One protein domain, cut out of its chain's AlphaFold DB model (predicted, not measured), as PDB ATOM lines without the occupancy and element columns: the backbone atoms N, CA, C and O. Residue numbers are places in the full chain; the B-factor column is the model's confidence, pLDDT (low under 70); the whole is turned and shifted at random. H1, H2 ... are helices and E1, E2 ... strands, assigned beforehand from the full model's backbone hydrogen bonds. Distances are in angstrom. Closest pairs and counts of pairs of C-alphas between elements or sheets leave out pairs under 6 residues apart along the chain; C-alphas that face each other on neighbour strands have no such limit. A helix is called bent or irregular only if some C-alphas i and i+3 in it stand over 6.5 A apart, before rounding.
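This is residues 5 to 130 of the 368 residues of an uncharacterized protein of Ignavibacteriales bacterium (UniProt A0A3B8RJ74). A strongly twisted sheet of five strands curls round helix H4, which lies on one face with the short helix H3, while H2 covers part of the other face and H1, side by side with H2, only grazes the sheet. The long hairpin of E3 and E4 reaches to one end of the domain. The printed part has 126 residues, with four named helices and five named strands in the order H1 H2 E1 H3 E2 E3 E4 E5 H4; the sheet runs E1 E5 E4 E3 E2, all antiparallel, and the class is mixed, helices and strands. The whole is compact, with a radius of gyration of the C-alphas of 14.5 A, and its spans of 44 by 36 by 20 A make it only just flat.

H1, residues 7 to 12, and H2, residues 17 to 30, are close but not clearly touching; their closest C-alphas, of Phe 10 and Gly 23, are 7.2 A apart, at a shallow tilt of 19 degrees, opposite ways. E1, residues 35 to 42, is an edge strand, and residues 41 to 42 pair antiparallel with residues 129 to 130. H3, residues 46 to 52, and the other edge strand, E2, residues 58 to 66, come closest at the C-alphas of Pro 51 and Ala 60, 5.1 A apart. E2 begins a meander, each strand the antiparallel neighbour of the one before, with E3, residues 69 to 80, E4, residues 83 to 95, and E5, residues 102 to 107. E2 and E3 form a hairpin, with N 61 and O 73 at 2.8 A. E3 and E4 form a hairpin, with N 72 and O 91 at 2.9 A. E4 and E5 form a hairpin, with N 94 and O 104 at 2.8 A. E5 is also the antiparallel neighbour of E1, with N 38 and O 105 at 2.8 A. H2 is on the sheet at a height over the sheet of 9.8 A and runs along the strands, at 14 degrees to E4 on the local plane. H3 is on the opposite face, at a height over the sheet of 7.9 A. H4, residues 111 to 124, is on the same face as H3; its C-alpha of Val 117 is 6.0 A from that of His 76 in E3. Every O i to N i+4 pair is within hydrogen-bond range in H1, but 9 of 10 in H2, 7 of 10 in H4 and 1 of 3 in H3, where 2 of 4 O i to N i+3 pairs are.

H1 begins at C-alpha 7 (-94.803, 64.359, 53.423) and measures 8.7 A from first to last C-alpha. H2 measures 20.7 A, E1 22.3 A, H3 10.0 A, E2 24.2 A, E3 33.9 A, E4 37.6 A and E5 17.0 A. H4 measures 18.2 A and ends at C-alpha 124 (-110.716, 45.307, 65.310). H3 is irregular, with C-alphas 48 and 51 at 7.3 A, and H4 only just, with C-alphas 116 and 119 at 6.9 A.

The two C-alphas farthest apart, of Asp 82 and Lys 98, are 47.9 A apart. The printed part has no cut, and no link is long. The mean pLDDT of the printed part is 94.1; residues 54 to 56 are under 70.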
ATOM      1  N   ASP A   5     -92.540  70.887  52.696       87.00
ATOM      2  CA  ASP A   5     -93.391  69.736  52.970       87.00
ATOM      3  C   ASP A   5     -92.938  68.567  52.093       87.00
ATOM      4  O   ASP A   5     -93.169  68.549  50.888       87.00
ATOM      5  N   PHE A   6     -92.250  67.606  52.709       89.31
ATOM      6  CA  PHE A   6     -91.809  66.373  52.054       89.31
ATOM      7  C   PHE A   6     -92.823  65.232  52.227       89.31
ATOM      8  O   PHE A   6     -92.697  64.202  51.570       89.31
ATOM      9  N   ILE A   7     -93.829  65.404  53.091       92.06
ATOM     10  CA  ILE A   7     -94.803  64.359  53.423       92.06
ATOM     11  C   ILE A   7     -95.850  64.269  52.313       92.06
ATOM     12  O   ILE A   7     -96.123  63.180  51.807       92.06
ATOM     13  N   THR A   8     -96.395  65.410  51.883       92.69
ATOM     14  CA  THR A   8     -97.401  65.434  50.811       92.69
ATOM     15  C   THR A   8     -96.862  64.862  49.492       92.69
ATOM     16  O   THR A   8     -97.508  63.968  48.941       92.69
ATOM     17  N   PRO A   9     -95.674  65.268  48.987       94.50
ATOM     18  CA  PRO A   9     -95.095  64.660  47.789       94.50
ATOM     19  C   PRO A   9     -94.848  63.157  47.934       94.50
ATOM     20  O   PRO A   9     -95.093  62.411  46.988       94.50
ATOM     21  N   PHE A  10     -94.412  62.696  49.110       96.38
ATOM     22  CA  PHE A  10     -94.209  61.272  49.356       96.38
ATOM     23  C   PHE A  10     -95.505  60.471  49.229       96.38
ATOM     24  O   PHE A  10     -95.515  59.468  48.524       96.38
ATOM     25  N   TYR A  11     -96.606  60.915  49.840       96.31
ATOM     26  CA  TYR A  11     -97.891  60.220  49.704       96.31
ATOM     27  C   TYR A  11     -98.508  60.340  48.308       96.31
ATOM     28  O   TYR A  11     -99.269  59.468  47.906       96.31
ATOM     29  N   ASN A  12     -98.186  61.394  47.560       94.31
ATOM     30  CA  ASN A  12     -98.664  61.555  46.186       94.31
ATOM     31  C   ASN A  12     -97.822  60.764  45.169       94.31
ATOM     32  O   ASN A  12     -98.216  60.636  44.010       94.31
ATOM     33  N   SER A  13     -96.667  60.240  45.582       95.31
ATOM     34  CA  SER A  13     -95.796  59.441  44.723       95.31
ATOM     35  C   SER A  13     -96.348  58.027  44.537       95.31
ATOM     36  O   SER A  13     -96.932  57.433  45.445       95.31
ATOM     37  N   ARG A  14     -96.140  57.461  43.343       95.94
ATOM     38  CA  ARG A  14     -96.415  56.044  43.082       95.94
ATOM     39  C   ARG A  14     -95.232  55.222  43.571       95.94
ATOM     40  O   ARG A  14     -94.190  55.215  42.926       95.94
ATOM     41  N   HIS A  15     -95.398  54.561  44.711       97.56
ATOM     42  CA  HIS A  15     -94.366  53.686  45.257       97.56
ATOM     43  C   HIS A  15     -94.555  52.254  44.798       97.56
ATOM     44  O   HIS A  15     -95.683  51.779  44.732       97.56
ATOM     45  N   ASN A  16     -93.464  51.552  44.521       97.44
ATOM     46  CA  ASN A  16     -93.447  50.095  44.575       97.44
ATOM     47  C   ASN A  16     -92.837  49.636  45.906       97.44
ATOM     48  O   ASN A  16     -92.533  50.453  46.779       97.44
ATOM     49  N   ARG A  17     -92.678  48.321  46.083       97.00
ATOM     50  CA  ARG A  17     -92.150  47.738  47.326       97.00
ATOM     51  C   ARG A  17     -90.799  48.333  47.728       97.00
ATOM     52  O   ARG A  17     -90.636  48.717  48.880       97.00
ATOM     53  N   GLU A  18     -89.855  48.435  46.797       97.00
ATOM     54  CA  GLU A  18     -88.506  48.932  47.079       97.00
ATOM     55  C   GLU A  18     -88.499  50.447  47.320       97.00
ATOM     56  O   GLU A  18     -87.986  50.919  48.340       97.00
ATOM     57  N   SER A  19     -89.132  51.210  46.422       97.69
ATOM     58  CA  SER A  19     -89.148  52.671  46.502       97.69
ATOM     59  C   SER A  19     -89.882  53.172  47.747       97.69
ATOM     60  O   SER A  19     -89.528  54.226  48.273       97.69
ATOM     61  N   LEU A  20     -90.869  52.419  48.256       98.44
ATOM     62  CA  LEU A  20     -91.560  52.751  49.500       98.44
ATOM     63  C   LEU A  20     -90.594  52.740  50.690       98.44
ATOM     64  O   LEU A  20     -90.558  53.700  51.458       98.44
ATOM     65  N   ILE A  21     -89.812  51.667  50.844       98.31
ATOM     66  CA  ILE A  21     -88.885  51.510  51.973       98.31
ATOM     67  C   ILE A  21     -87.789  52.581  51.912       98.31
ATOM     68  O   ILE A  21     -87.547  53.271  52.904       98.31
ATOM     69  N   GLN A  22     -87.195  52.790  50.731       97.75
ATOM     70  CA  GLN A  22     -86.185  53.833  50.505       97.75
ATOM     71  C   GLN A  22     -86.754  55.250  50.713       97.75
ATOM     72  O   GLN A  22     -86.094  56.131  51.276       97.75
ATOM     73  N   GLY A  23     -88.003  55.476  50.296       97.69
ATOM     74  CA  GLY A  23     -88.710  56.740  50.479       97.69
ATOM     75  C   GLY A  23     -88.971  57.057  51.952       97.69
ATOM     76  O   GLY A  23     -88.758  58.196  52.376       97.69
ATOM     77  N   ILE A  24     -89.353  56.057  52.756       98.06
ATOM     78  CA  ILE A  24     -89.510  56.218  54.209       98.06
ATOM     79  C   ILE A  24     -88.174  56.609  54.845       98.06
ATOM     80  O   ILE A  24     -88.137  57.578  55.603       98.06
ATOM     81  N   ASP A  25     -87.074  55.930  54.509       96.94
ATOM     82  CA  ASP A  25     -85.746  56.281  55.031       96.94
ATOM     83  C   ASP A  25     -85.355  57.726  54.727       96.94
ATOM     84  O   ASP A  25     -84.904  58.458  55.612       96.94
ATOM     85  N   SER A  26     -85.593  58.161  53.489       96.31
ATOM     86  CA  SER A  26     -85.299  59.526  53.048       96.31
ATOM     87  C   SER A  26     -86.074  60.568  53.863       96.31
ATOM     88  O   SER A  26     -85.524  61.595  54.265       96.31
ATOM     89  N   ILE A  27     -87.346  60.297  54.167       96.06
ATOM     90  CA  ILE A  27     -88.186  61.187  54.982       96.06
ATOM     91  C   ILE A  27     -87.731  61.222  56.433       96.06
ATOM     92  O   ILE A  27     -87.661  62.303  57.019       96.06
ATOM     93  N   LEU A  28     -87.428  60.061  57.011       96.19
ATOM     94  CA  LEU A  28     -86.950  59.969  58.387       96.19
ATOM     95  C   LEU A  28     -85.594  60.664  58.557       96.19
ATOM     96  O   LEU A  28     -85.357  61.295  59.578       96.19
ATOM     97  N   ALA A  29     -84.712  60.616  57.557       93.38
ATOM     98  CA  ALA A  29     -83.456  61.368  57.582       93.38
ATOM     99  C   ALA A  29     -83.679  62.893  57.517       93.38
ATOM    100  O   ALA A  29     -82.945  63.656  58.145       93.38
ATOM    101  N   ALA A  30     -84.698  63.349  56.782       91.12
ATOM    102  CA  ALA A  30     -84.977  64.771  56.578       91.12
ATOM    103  C   ALA A  30     -85.841  65.414  57.682       91.12
ATOM    104  O   ALA A  30     -85.894  66.645  57.796       91.12
ATOM    105  N   LYS A  31     -86.575  64.617  58.464       88.56
ATOM    106  CA  LYS A  31     -87.559  65.097  59.444       88.56
ATOM    107  C   LYS A  31     -87.490  64.285  60.729       88.56
ATOM    108  O   LYS A  31     -87.331  63.077  60.704       88.56
ATOM    109  N   SER A  32     -87.767  64.940  61.854       90.19
ATOM    110  CA  SER A  32     -87.962  64.273  63.148       90.19
ATOM    111  C   SER A  32     -89.322  63.552  63.208       90.19
ATOM    112  O   SER A  32     -90.211  63.941  63.966       90.19
ATOM    113  N   LEU A  33     -89.499  62.535  62.365       95.00
ATOM    114  CA  LEU A  33     -90.683  61.678  62.275       95.00
ATOM    115  C   LEU A  33     -90.359  60.266  62.775       95.00
ATOM    116  O   LEU A  33     -89.239  59.961  63.175       95.00
ATOM    117  N   SER A  34     -91.360  59.391  62.778       97.00
ATOM    118  CA  SER A  34     -91.147  57.967  63.018       97.00
ATOM    119  C   SER A  34     -92.035  57.131  62.122       97.00
ATOM    120  O   SER A  34     -93.235  57.391  62.054       97.00
ATOM    121  N   ALA A  35     -91.464  56.095  61.523       98.38
ATOM    122  CA  ALA A  35     -92.211  55.083  60.806       98.38
ATOM    123  C   ALA A  35     -92.677  53.991  61.766       98.38
ATOM    124  O   ALA A  35     -92.004  53.674  62.754       98.38
ATOM    125  N   ARG A  36     -93.838  53.411  61.473       98.62
ATOM    126  CA  ARG A  36     -94.392  52.256  62.177       98.62
ATOM    127  C   ARG A  36     -94.801  51.186  61.184       98.62
ATOM    128  O   ARG A  36     -95.307  51.513  60.115       98.62
ATOM    129  N   ALA A  37     -94.612  49.936  61.584       98.75
ATOM    130  CA  ALA A  37     -94.966  48.754  60.823       98.75
ATOM    131  C   ALA A  37     -95.812  47.805  61.674       98.75
ATOM    132  O   ALA A  37     -95.449  47.497  62.811       98.75
ATOM    133  N   ILE A  38     -96.927  47.340  61.114       98.69
ATOM    134  CA  ILE A  38     -97.789  46.310  61.699       98.69
ATOM    135  C   ILE A  38     -97.834  45.139  60.716       98.69
ATOM    136  O   ILE A  38     -98.577  45.209  59.737       98.69
ATOM    137  N   PRO A  39     -97.047  44.079  60.932       98.56
ATOM    138  CA  PRO A  39     -97.161  42.848  60.161       98.56
ATOM    139  C   PRO A  39     -98.419  42.079  60.569       98.56
ATOM    140  O   PRO A  39     -98.700  41.902  61.758       98.56
ATOM    141  N   PHE A  40     -99.179  41.602  59.592       98.25
ATOM    142  CA  PHE A  40    -100.382  40.813  59.825       98.25
ATOM    143  C   PHE A  40    -100.645  39.849  58.670       98.25
ATOM    144  O   PHE A  40     -99.983  39.879  57.635       98.25
ATOM    145  N   SER A  41    -101.634  38.985  58.859       97.31
ATOM    146  CA  SER A  41    -102.173  38.134  57.803       97.31
ATOM    147  C   SER A  41    -103.676  38.252  57.695       97.31
ATOM    148  O   SER A  41    -104.343  38.550  58.689       97.31
ATOM    149  N   CYS A  42    -104.193  38.015  56.495       95.44
ATOM    150  CA  CYS A  42    -105.618  37.865  56.241       95.44
ATOM    151  C   CYS A  42    -105.857  37.039  54.976       95.44
ATOM    152  O   CYS A  42    -105.102  37.131  54.010       95.44
ATOM    153  N   ASP A  43    -106.941  36.264  54.960       92.00
ATOM    154  CA  ASP A  43    -107.253  35.369  53.839       92.00
ATOM    155  C   ASP A  43    -107.618  36.093  52.543       92.00
ATOM    156  O   ASP A  43    -107.447  35.532  51.463       92.00
ATOM    157  N   LYS A  44    -108.128  37.324  52.650       93.06
ATOM    158  CA  LYS A  44    -108.528  38.157  51.511       93.06
ATOM    159  C   LYS A  44    -107.606  39.368  51.386       93.06
ATOM    160  O   LYS A  44    -107.359  40.010  52.413       93.06
ATOM    161  N   PRO A  45    -107.156  39.736  50.175       94.19
ATOM    162  CA  PRO A  45    -106.340  40.928  49.966       94.19
ATOM    163  C   PRO A  45    -107.008  42.194  50.526       94.19
ATOM    164  O   PRO A  45    -108.171  42.439  50.201       94.19
ATOM    165  N   PRO A  46    -106.318  43.019  51.342       94.31
ATOM    166  CA  PRO A  46    -106.891  44.222  51.955       94.31
ATOM    167  C   PRO A  46    -107.643  45.140  50.987       94.31
ATOM    168  O   PRO A  46    -108.726  45.620  51.319       94.31
ATOM    169  N   ILE A  47    -107.134  45.322  49.767       93.56
ATOM    170  CA  ILE A  47    -107.785  46.120  48.718       93.56
ATOM    171  C   ILE A  47    -109.225  45.711  48.412       93.56
ATOM    172  O   ILE A  47    -110.066  46.568  48.144       93.56
ATOM    173  N   GLU A  48    -109.545  44.423  48.494       91.12
ATOM    174  CA  GLU A  48    -110.862  43.925  48.104       91.12
ATOM    175  C   GLU A  48    -111.950  44.256  49.123       91.12
ATOM    176  O   GLU A  48    -113.141  44.234  48.782       91.12
ATOM    177  N   TRP A  49    -111.570  44.509  50.378       91.88
ATOM    178  CA  TRP A  49    -112.534  44.576  51.469       91.88
ATOM    179  C   TRP A  49    -112.320  45.710  52.460       91.88
ATOM    180  O   TRP A  49    -113.327  46.153  52.993       91.88
ATOM    181  N   PHE A  50    -111.116  46.265  52.651       92.12
ATOM    182  CA  PHE A  50    -110.911  47.435  53.522       92.12
ATOM    183  C   PHE A  50    -111.866  48.594  53.192       92.12
ATOM    184  O   PHE A  50    -112.513  49.083  54.118       92.12
ATOM    185  N   PRO A  51    -112.067  48.979  51.912       88.44
ATOM    186  CA  PRO A  51    -113.021  50.036  51.565       88.44
ATOM    187  C   PRO A  51    -114.487  49.676  51.830       88.44
ATOM    188  O   PRO A  51    -115.341  50.550  51.920       88.44
ATOM    189  N   LYS A  52    -114.797  48.379  51.941       86.25
ATOM    190  CA  LYS A  52    -116.150  47.867  52.198       86.25
ATOM    191  C   LYS A  52    -116.453  47.744  53.689       86.25
ATOM    192  O   LYS A  52    -117.591  47.443  54.047       86.25
ATOM    193  N   ILE A  53    -115.465  47.952  54.560       79.38
ATOM    194  CA  ILE A  53    -115.669  47.954  56.009       79.38
ATOM    195  C   ILE A  53    -116.372  49.258  56.373       79.38
ATOM    196  O   ILE A  53    -115.758  50.234  56.792       79.38
ATOM    197  N   ILE A  54    -117.694  49.261  56.225       61.53
ATOM    198  CA  ILE A  54    -118.581  50.297  56.754       61.53
ATOM    199  C   ILE A  54    -118.881  49.914  58.212       61.53
ATOM    200  O   ILE A  54    -119.985  49.525  58.581       61.53
ATOM    201  N   GLY A  55    -117.830  49.885  59.031       55.41
ATOM    202  CA  GLY A  55    -117.876  49.430  60.418       55.41
ATOM    203  C   GLY A  55    -117.917  50.604  61.389       55.41
ATOM    204  O   GLY A  55    -116.888  50.981  61.946       55.41
ATOM    205  N   GLY A  56    -119.101  51.179  61.604       67.88
ATOM    206  CA  GLY A  56    -119.319  52.230  62.603       67.88
ATOM    207  C   GLY A  56    -118.562  53.529  62.303       67.88
ATOM    208  O   GLY A  56    -118.786  54.164  61.280       67.88
ATOM    209  N   SER A  57    -117.682  53.940  63.216       84.25
ATOM    210  CA  SER A  57    -116.972  55.224  63.189       84.25
ATOM    211  C   SER A  57    -115.760  55.299  62.255       84.25
ATOM    212  O   SER A  57    -115.143  56.360  62.168       84.25
ATOM    213  N   ARG A  58    -115.345  54.197  61.614       90.81
ATOM    214  CA  ARG A  58    -114.106  54.137  60.815       90.81
ATOM    215  C   ARG A  58    -114.390  53.914  59.335       90.81
ATOM    216  O   ARG A  58    -115.219  53.081  58.992       90.81
ATOM    217  N   HIS A  59    -113.656  54.621  58.478       92.56
ATOM    218  CA  HIS A  59    -113.778  54.530  57.025       92.56
ATOM    219  C   HIS A  59    -112.397  54.520  56.365       92.56
ATOM    220  O   HIS A  59    -111.626  55.465  56.545       92.56
ATOM    221  N   ALA A  60    -112.099  53.469  55.601       94.94
ATOM    222  CA  ALA A  60    -110.873  53.349  54.817       94.94
ATOM    223  C   ALA A  60    -111.164  53.633  53.337       94.94
ATOM    224  O   ALA A  60    -112.095  53.076  52.767       94.94
ATOM    225  N   LEU A  61    -110.354  54.474  52.703       95.56
ATOM    226  CA  LEU A  61    -110.444  54.809  51.285       95.56
ATOM    227  C   LEU A  61    -109.139  54.423  50.591       95.56
ATOM    228  O   LEU A  61    -108.070  54.852  51.020       95.56
ATOM    229  N   LEU A  62    -109.218  53.636  49.517       96.81
ATOM    230  CA  LEU A  62    -108.066  53.381  48.652       96.81
ATOM    231  C   LEU A  62    -107.759  54.647  47.841       96.81
ATOM    232  O   LEU A  62    -108.627  55.155  47.136       96.81
ATOM    233  N   ILE A  63    -106.525  55.134  47.935       97.25
ATOM    234  CA  ILE A  63    -106.048  56.322  47.219       97.25
ATOM    235  C   ILE A  63    -105.276  55.926  45.962       97.25
ATOM    236  O   ILE A  63    -105.448  56.534  44.908       97.25
ATOM    237  N   ASN A  64    -104.395  54.933  46.077       95.69
ATOM    238  CA  ASN A  64    -103.523  54.499  44.991       95.69
ATOM    239  C   ASN A  64    -103.060  53.054  45.211       95.69
ATOM    240  O   ASN A  64    -103.002  52.585  46.346       95.69
ATOM    241  N   GLU A  65    -102.672  52.377  44.139       96.38
ATOM    242  CA  GLU A  65    -102.069  51.049  44.157       96.38
ATOM    243  C   GLU A  65    -100.975  50.969  43.095       96.38
ATOM    244  O   GLU A  65    -101.128  51.490  41.988       96.38
ATOM    245  N   ASN A  66     -99.864  50.323  43.440       96.81
ATOM    246  CA  ASN A  66     -98.778  50.060  42.513       96.81
ATOM    247  C   ASN A  66     -97.892  48.902  43.008       96.81
ATOM    248  O   ASN A  66     -97.391  48.936  44.126       96.81
ATOM    249  N   GLU A  67     -97.680  47.889  42.160       94.19
ATOM    250  CA  GLU A  67     -96.700  46.799  42.346       94.19
ATOM    251  C   GLU A  67     -96.642  46.193  43.769       94.19
ATOM    252  O   GLU A  67     -95.571  46.055  44.366       94.19
ATOM    253  N   GLY A  68     -97.800  45.816  44.326       95.50
ATOM    254  CA  GLY A  68     -97.898  45.208  45.662       95.50
ATOM    255  C   GLY A  68     -97.809  46.192  46.831       95.50
ATOM    256  O   GLY A  68     -97.592  45.787  47.974       95.50
ATOM    257  N   VAL A  69     -97.958  47.486  46.553       98.00
ATOM    258  CA  VAL A  69     -98.127  48.546  47.546       98.00
ATOM    259  C   VAL A  69     -99.461  49.241  47.310       98.00
ATOM    260  O   VAL A  69     -99.763  49.677  46.202       98.00
ATOM    261  N   GLN A  70    -100.252  49.387  48.367       97.88
ATOM    262  CA  GLN A  70    -101.561  50.041  48.329       97.88
ATOM    263  C   GLN A  70    -101.573  51.184  49.337       97.88
ATOM    264  O   GLN A  70    -101.251  50.981  50.502       97.88
ATOM    265  N   LEU A  71    -101.932  52.391  48.915       98.31
ATOM    266  CA  LEU A  71    -102.067  53.552  49.786       98.31
ATOM    267  C   LEU A  71    -103.531  53.744  50.165       98.31
ATOM    268  O   LEU A  71    -104.386  53.908  49.295       98.31
ATOM    269  N   PHE A  72    -103.790  53.810  51.464       98.00
ATOM    270  CA  PHE A  72    -105.103  54.085  52.022       98.00
ATOM    271  C   PHE A  72    -105.102  55.370  52.847       98.00
ATOM    272  O   PHE A  72    -104.115  55.727  53.496       98.00
ATOM    273  N   GLU A  73    -106.254  56.027  52.875       97.50
ATOM    274  CA  GLU A  73    -106.607  57.030  53.870       97.50
ATOM    275  C   GLU A  73    -107.614  56.420  54.845       97.50
ATOM    276  O   GLU A  73    -108.596  55.806  54.432       97.50
ATOM    277  N   LEU A  74    -107.361  56.556  56.144       96.81
ATOM    278  CA  LEU A  74    -108.245  56.066  57.194       96.81
ATOM    279  C   LEU A  74    -108.760  57.239  58.010       96.81
ATOM    280  O   LEU A  74    -107.984  58.021  58.556       96.81
ATOM    281  N   THR A  75    -110.075  57.310  58.138       95.69
ATOM    282  CA  THR A  75    -110.779  58.262  58.989       95.69
ATOM    283  C   THR A  75    -111.421  57.535  60.164       95.69
ATOM    284  O   THR A  75    -112.008  56.472  59.981       95.69
ATOM    285  N   HIS A  76    -111.378  58.140  61.351       94.31
ATOM    286  CA  HIS A  76    -112.152  57.738  62.521       94.31
ATOM    287  C   HIS A  76    -112.908  58.937  63.109       94.31
ATOM    288  O   HIS A  76    -112.283  59.929  63.482       94.31
ATOM    289  N   SER A  77    -114.231  58.826  63.216       92.31
ATOM    290  CA  SER A  77    -115.112  59.823  63.839       92.31
ATOM    291  C   SER A  77    -115.581  59.347  65.215       92.31
ATOM    292  O   SER A  77    -116.257  58.332  65.321       92.31
ATOM    293  N   PHE A  78    -115.250  60.050  66.291       89.06
ATOM    294  CA  PHE A  78    -115.599  59.640  67.654       89.06
ATOM    295  C   PHE A  78    -116.072  60.822  68.495       89.06
ATOM    296  O   PHE A  78    -115.736  61.969  68.216       89.06
ATOM    297  N   LYS A  79    -116.844  60.534  69.544       89.50
ATOM    298  CA  LYS A  79    -117.233  61.543  70.532       89.50
ATOM    299  C   LYS A  79    -116.158  61.683  71.601       89.50
ATOM    300  O   LYS A  79    -115.681  60.677  72.127       89.50
ATOM    301  N   ASP A  80    -115.810  62.918  71.925       85.75
ATOM    302  CA  ASP A  80    -114.944  63.275  73.046       85.75
ATOM    303  C   ASP A  80    -115.702  64.279  73.922       85.75
ATOM    304  O   ASP A  80    -115.741  65.475  73.637       85.75
ATOM    305  N   GLY A  81    -116.414  63.757  74.925       88.44
ATOM    306  CA  GLY A  81    -117.483  64.494  75.601       88.44
ATOM    307  C   GLY A  81    -118.687  64.688  74.674       88.44
ATOM    308  O   GLY A  81    -119.166  63.727  74.068       88.44
ATOM    309  N   ASP A  82    -119.148  65.933  74.554       89.81
ATOM    310  CA  ASP A  82    -120.266  66.309  73.680       89.81
ATOM    311  C   ASP A  82    -119.824  66.679  72.251       89.81
ATOM    312  O   ASP A  82    -120.665  66.832  71.365       89.81
ATOM    313  N   GLU A  83    -118.515  66.788  71.997       90.19
ATOM    314  CA  GLU A  83    -117.973  67.153  70.686       90.19
ATOM    315  C   GLU A  83    -117.721  65.923  69.805       90.19
ATOM    316  O   GLU A  83    -117.122  64.929  70.230       90.19
ATOM    317  N   GLU A  84    -118.126  66.010  68.537       91.00
ATOM    318  CA  GLU A  84    -117.724  65.052  67.510       91.00
ATOM    319  C   GLU A  84    -116.341  65.433  66.969       91.00
ATOM    320  O   GLU A  84    -116.143  66.505  66.394       91.00
ATOM    321  N   LYS A  85    -115.367  64.540  67.149       92.00
ATOM    322  CA  LYS A  85    -114.005  64.691  66.642       92.00
ATOM    323  C   LYS A  85    -113.756  63.716  65.508       92.00
ATOM    324  O   LYS A  85    -114.195  62.568  65.535       92.00
ATOM    325  N   LYS A  86    -112.991  64.172  64.521       93.50
ATOM    326  CA  LYS A  86    -112.533  63.357  63.401       93.50
ATOM    327  C   LYS A  86    -111.015  63.364  63.360       93.50
ATOM    328  O   LYS A  86    -110.391  64.418  63.321       93.50
ATOM    329  N   GLU A  87    -110.435  62.175  63.336       94.69
ATOM    330  CA  GLU A  87    -109.005  61.971  63.148       94.69
ATOM    331  C   GLU A  87    -108.794  61.210  61.840       94.69
ATOM    332  O   GLU A  87    -109.553  60.299  61.503       94.69
ATOM    333  N   SER A  88    -107.832  61.633  61.025       96.25
ATOM    334  CA  SER A  88    -107.564  61.024  59.720       96.25
ATOM    335  C   SER A  88    -106.075  61.014  59.429       96.25
ATOM    336  O   SER A  88    -105.340  61.868  59.918       96.25
ATOM    337  N   GLY A  89    -105.640  60.037  58.646       97.25
ATOM    338  CA  GLY A  89    -104.240  59.863  58.285       97.25
ATOM    339  C   GLY A  89    -104.074  58.772  57.241       97.25
ATOM    340  O   GLY A  89    -105.022  58.051  56.912       97.25
ATOM    341  N   ARG A  90    -102.862  58.666  56.699       98.19
ATOM    342  CA  ARG A  90    -102.553  57.749  55.603       98.19
ATOM    343  C   ARG A  90    -101.661  56.604  56.052       98.19
ATOM    344  O   ARG A  90    -100.844  56.717  56.970       98.19
ATOM    345  N   PHE A  91    -101.833  55.468  55.395       98.50
ATOM    346  CA  PHE A  91    -101.004  54.296  55.613       98.50
ATOM    347  C   PHE A  91    -100.910  53.471  54.334       98.50
ATOM    348  O   PHE A  91    -101.837  53.436  53.526       98.50
ATOM    349  N   PHE A  92     -99.778  52.807  54.159       98.69
ATOM    350  CA  PHE A  92     -99.573  51.856  53.084       98.69
ATOM    351  C   PHE A  92     -99.866  50.445  53.581       98.69
ATOM    352  O   PHE A  92     -99.565  50.113  54.724       98.69
ATOM    353  N   ILE A  93    -100.397  49.603  52.709       98.56
ATOM    354  CA  ILE A  93    -100.330  48.154  52.814       98.56
ATOM    355  C   ILE A  93     -99.235  47.688  51.864       98.56
ATOM    356  O   ILE A  93     -99.304  47.915  50.659       98.56
ATOM    357  N   TYR A  94     -98.217  47.059  52.433       98.56
ATOM    358  CA  TYR A  94     -97.148  46.378  51.722       98.56
ATOM    359  C   TYR A  94     -97.480  44.886  51.668       98.56
ATOM    360  O   TYR A  94     -97.575  44.236  52.711       98.56
ATOM    361  N   GLU A  95     -97.664  44.337  50.473       98.31
ATOM    362  CA  GLU A  95     -97.853  42.903  50.258       98.31
ATOM    363  C   GLU A  95     -96.499  42.193  50.261       98.31
ATOM    364  O   GLU A  95     -95.591  42.560  49.505       98.31
ATOM    365  N   HIS A  96     -96.347  41.163  51.097       98.12
ATOM    366  CA  HIS A  96     -95.087  40.440  51.170       98.12
ATOM    367  C   HIS A  96     -94.820  39.684  49.854       98.12
ATOM    368  O   HIS A  96     -95.643  38.873  49.441       98.12
ATOM    369  N   PRO A  97     -93.656  39.865  49.200       96.81
ATOM    370  CA  PRO A  97     -93.426  39.335  47.851       96.81
ATOM    371  C   PRO A  97     -93.312  37.805  47.782       96.81
ATOM    372  O   PRO A  97     -93.382  37.242  46.696       96.81
ATOM    373  N   LYS A  98     -93.076  37.138  48.919       97.38
ATOM    374  CA  LYS A  98     -92.867  35.678  48.990       97.38
ATOM    375  C   LYS A  98     -93.922  34.917  49.785       97.38
ATOM    376  O   LYS A  98     -93.995  33.706  49.659       97.38
ATOM    377  N   TYR A  99     -94.657  35.597  50.662       97.56
ATOM    378  CA  TYR A  99     -95.537  34.930  51.620       97.56
ATOM    379  C   TYR A  99     -96.950  35.384  51.324       97.56
ATOM    380  O   TYR A  99     -97.329  36.508  51.659       97.56
ATOM    381  N   GLU A 100     -97.704  34.518  50.657       94.75
ATOM    382  CA  GLU A 100     -99.103  34.783  50.357       94.75
ATOM    383  C   GLU A 100     -99.872  35.087  51.644       94.75
ATOM    384  O   GLU A 100     -99.573  34.545  52.711       94.75
ATOM    385  N   LYS A 101    -100.872  35.969  51.540       96.06
ATOM    386  CA  LYS A 101    -101.726  36.388  52.663       96.06
ATOM    387  C   LYS A 101    -100.998  37.118  53.798       96.06
ATOM    388  O   LYS A 101    -101.629  37.392  54.821       96.06
ATOM    389  N   VAL A 102     -99.718  37.465  53.640       98.31
ATOM    390  CA  VAL A 102     -98.948  38.244  54.618       98.31
ATOM    391  C   VAL A 102     -98.753  39.671  54.120       98.31
ATOM    392  O   VAL A 102     -98.272  39.916  53.014       98.31
ATOM    393  N   TYR A 103     -99.098  40.626  54.978       98.56
ATOM    394  CA  TYR A 103     -99.095  42.049  54.669       98.56
ATOM    395  C   TYR A 103     -98.454  42.848  55.805       98.56
ATOM    396  O   TYR A 103     -98.383  42.397  56.950       98.56
ATOM    397  N   VAL A 104     -98.021  44.069  55.503       98.75
ATOM    398  CA  VAL A 104     -97.522  45.021  56.499       98.75
ATOM    399  C   VAL A 104     -98.232  46.357  56.327       98.75
ATOM    400  O   VAL A 104     -98.128  46.980  55.273       98.75
ATOM    401  N   ALA A 105     -98.921  46.829  57.368       98.75
ATOM    402  CA  ALA A 105     -99.409  48.205  57.400       98.75
ATOM    403  C   ALA A 105     -98.276  49.146  57.832       98.75
ATOM    404  O   ALA A 105     -97.704  48.971  58.910       98.75
ATOM    405  N   LEU A 106     -97.963  50.141  57.004       98.75
ATOM    406  CA  LEU A 106     -96.872  51.095  57.188       98.75
ATOM    407  C   LEU A 106     -97.404  52.523  57.285       98.75
ATOM    408  O   LEU A 106     -98.204  52.948  56.457       98.75
ATOM    409  N   THR A 107     -96.941  53.297  58.263       98.56
ATOM    410  CA  THR A 107     -97.313  54.717  58.372       98.56
ATOM    411  C   THR A 107     -96.195  55.556  58.984       98.56
ATOM    412  O   THR A 107     -95.479  55.090  59.873       98.56
ATOM    413  N   ILE A 108     -96.070  56.801  58.525       97.94
ATOM    414  CA  ILE A 108     -95.206  57.842  59.112       97.94
ATOM    415  C   ILE A 108     -96.016  58.915  59.856       97.94
ATOM    416  O   ILE A 108     -95.461  59.923  60.295       97.94
ATOM    417  N   GLU A 109     -97.328  58.702  59.998       97.19
ATOM    418  CA  GLU A 109     -98.243  59.610  60.688       97.19
ATOM    419  C   GLU A 109     -97.947  59.723  62.194       97.19
ATOM    420  O   GLU A 109     -97.127  59.002  62.789       97.19
ATOM    421  N   SER A 110     -98.653  60.653  62.838       95.31
ATOM    422  CA  SER A 110     -98.526  60.936  64.266       95.31
ATOM    423  C   SER A 110     -98.773  59.701  65.153       95.31
ATOM    424  O   SER A 110     -99.409  58.712  64.775       95.31
ATOM    425  N   SER A 111     -98.260  59.756  66.388       94.75
ATOM    426  CA  SER A 111     -98.527  58.702  67.381       94.75
ATOM    427  C   SER A 111    -100.011  58.586  67.725       94.75
ATOM    428  O   SER A 111    -100.455  57.484  68.049       94.75
ATOM    429  N   ASP A 112    -100.753  59.694  67.671       94.56
ATOM    430  CA  ASP A 112    -102.186  59.716  67.962       94.56
ATOM    431  C   ASP A 112    -102.963  58.958  66.890       94.56
ATOM    432  O   ASP A 112    -103.653  57.994  67.235       94.56
ATOM    433  N   PHE A 113    -102.703  59.245  65.608       96.44
ATOM    434  CA  PHE A 113    -103.341  58.529  64.505       96.44
ATOM    435  C   PHE A 113    -103.057  57.032  64.607       96.44
ATOM    436  O   PHE A 113    -103.963  56.199  64.538       96.44
ATOM    437  N   PHE A 114    -101.798  56.665  64.855       97.25
ATOM    438  CA  PHE A 114    -101.437  55.263  65.001       97.25
ATOM    439  C   PHE A 114    -102.203  54.576  66.143       97.25
ATOM    440  O   PHE A 114    -102.775  53.507  65.939       97.25
ATOM    441  N   ARG A 115    -102.219  55.168  67.344       95.06
ATOM    442  CA  ARG A 115    -102.774  54.529  68.550       95.06
ATOM    443  C   ARG A 115    -104.298  54.559  68.611       95.06
ATOM    444  O   ARG A 115    -104.881  53.628  69.155       95.06
ATOM    445  N   ARG A 116    -104.937  55.616  68.105       93.06
ATOM    446  CA  ARG A 116    -106.392  55.831  68.203       93.06
ATOM    447  C   ARG A 116    -107.143  55.341  66.966       93.06
ATOM    448  O   ARG A 116    -108.311  54.951  67.067       93.06
ATOM    449  N   VAL A 117    -106.476  55.332  65.811       95.56
ATOM    450  CA  VAL A 117    -107.113  55.085  64.515       95.56
ATOM    451  C   VAL A 117    -106.598  53.805  63.869       95.56
ATOM    452  O   VAL A 117    -107.351  52.832  63.820       95.56
ATOM    453  N   LEU A 118    -105.337  53.771  63.424       97.12
ATOM    454  CA  LEU A 118    -104.819  52.671  62.600       97.12
ATOM    455  C   LEU A 118    -104.698  51.349  63.361       97.12
ATOM    456  O   LEU A 118    -105.199  50.327  62.898       97.12
ATOM    457  N   LEU A 119    -104.047  51.346  64.526       96.69
ATOM    458  CA  LEU A 119    -103.854  50.112  65.284       96.69
ATOM    459  C   LEU A 119    -105.197  49.513  65.747       96.69
ATOM    460  O   LEU A 119    -105.404  48.324  65.502       96.69
ATOM    461  N   PRO A 120    -106.144  50.288  66.321       94.88
ATOM    462  CA  PRO A 120    -107.469  49.768  66.653       94.88
ATOM    463  C   PRO A 120    -108.269  49.312  65.436       94.88
ATOM    464  O   PRO A 120    -109.028  48.358  65.555       94.88
ATOM    465  N   PHE A 121    -108.107  49.968  64.278       95.31
ATOM    466  CA  PHE A 121    -108.713  49.504  63.031       95.31
ATOM    467  C   PHE A 121    -108.225  48.095  62.711       95.31
ATOM    468  O   PHE A 121    -109.042  47.189  62.710       95.31
ATOM    469  N   ILE A 122    -106.912  47.887  62.561       95.81
ATOM    470  CA  ILE A 122    -106.327  46.577  62.225       95.81
ATOM    471  C   ILE A 122    -106.674  45.508  63.276       95.81
ATOM    472  O   ILE A 122    -107.080  44.404  62.919       95.81
ATOM    473  N   GLN A 123    -106.569  45.831  64.569       93.06
ATOM    474  CA  GLN A 123    -106.907  44.908  65.662       93.06
ATOM    475  C   GLN A 123    -108.398  44.551  65.704       93.06
ATOM    476  O   GLN A 123    -108.752  43.420  66.031       93.06
ATOM    477  N   GLY A 124    -109.269  45.501  65.359       91.88
ATOM    478  CA  GLY A 124    -110.716  45.307  65.310       91.88
ATOM    479  C   GLY A 124    -111.183  44.394  64.177       91.88
ATOM    480  O   GLY A 124    -112.343  43.998  64.175       91.88
ATOM    481  N   LEU A 125    -110.301  44.033  63.237       92.12
ATOM    482  CA  LEU A 125    -110.621  43.132  62.124       92.12
ATOM    483  C   LEU A 125    -110.479  41.647  62.480       92.12
ATOM    484  O   LEU A 125    -110.676  40.795  61.611       92.12
ATOM    485  N   TYR A 126    -110.152  41.310  63.730       90.06
ATOM    486  CA  TYR A 126    -110.222  39.933  64.219       90.06
ATOM    487  C   TYR A 126    -111.657  39.376  64.065       90.06
ATOM    488  O   TYR A 126    -112.613  40.087  64.375       90.06
ATOM    489  N   PRO A 127    -111.849  38.117  63.621       91.44
ATOM    490  CA  PRO A 127    -110.832  37.091  63.359       91.44
ATOM    491  C   PRO A 127    -110.241  37.100  61.940       91.44
ATOM    492  O   PRO A 127    -109.400  36.257  61.649       91.44
ATOM    493  N   THR A 128    -110.651  38.018  61.063       92.12
ATOM    494  CA  THR A 128    -110.209  38.076  59.652       92.12
ATOM    495  C   THR A 128    -108.747  38.493  59.512       92.12
ATOM    496  O   THR A 128    -108.050  38.027  58.612       92.12
ATOM    497  N   VAL A 129    -108.286  39.383  60.393       94.12
ATOM    498  CA  VAL A 129    -106.884  39.796  60.477       94.12
ATOM    499  C   VAL A 129    -106.234  39.181  61.700       94.12
ATOM    500  O   VAL A 129    -106.759  39.250  62.814       94.12
ATOM    501  N   ILE A 130    -105.050  38.621  61.483       92.88
ATOM    502  CA  ILE A 130    -104.294  37.913  62.499       92.88
ATOM    503  C   ILE A 130    -102.879  38.493  62.562       92.88
ATOM    504  O   ILE A 130    -102.088  38.357  61.627       92.88
TER     505      ILE A 130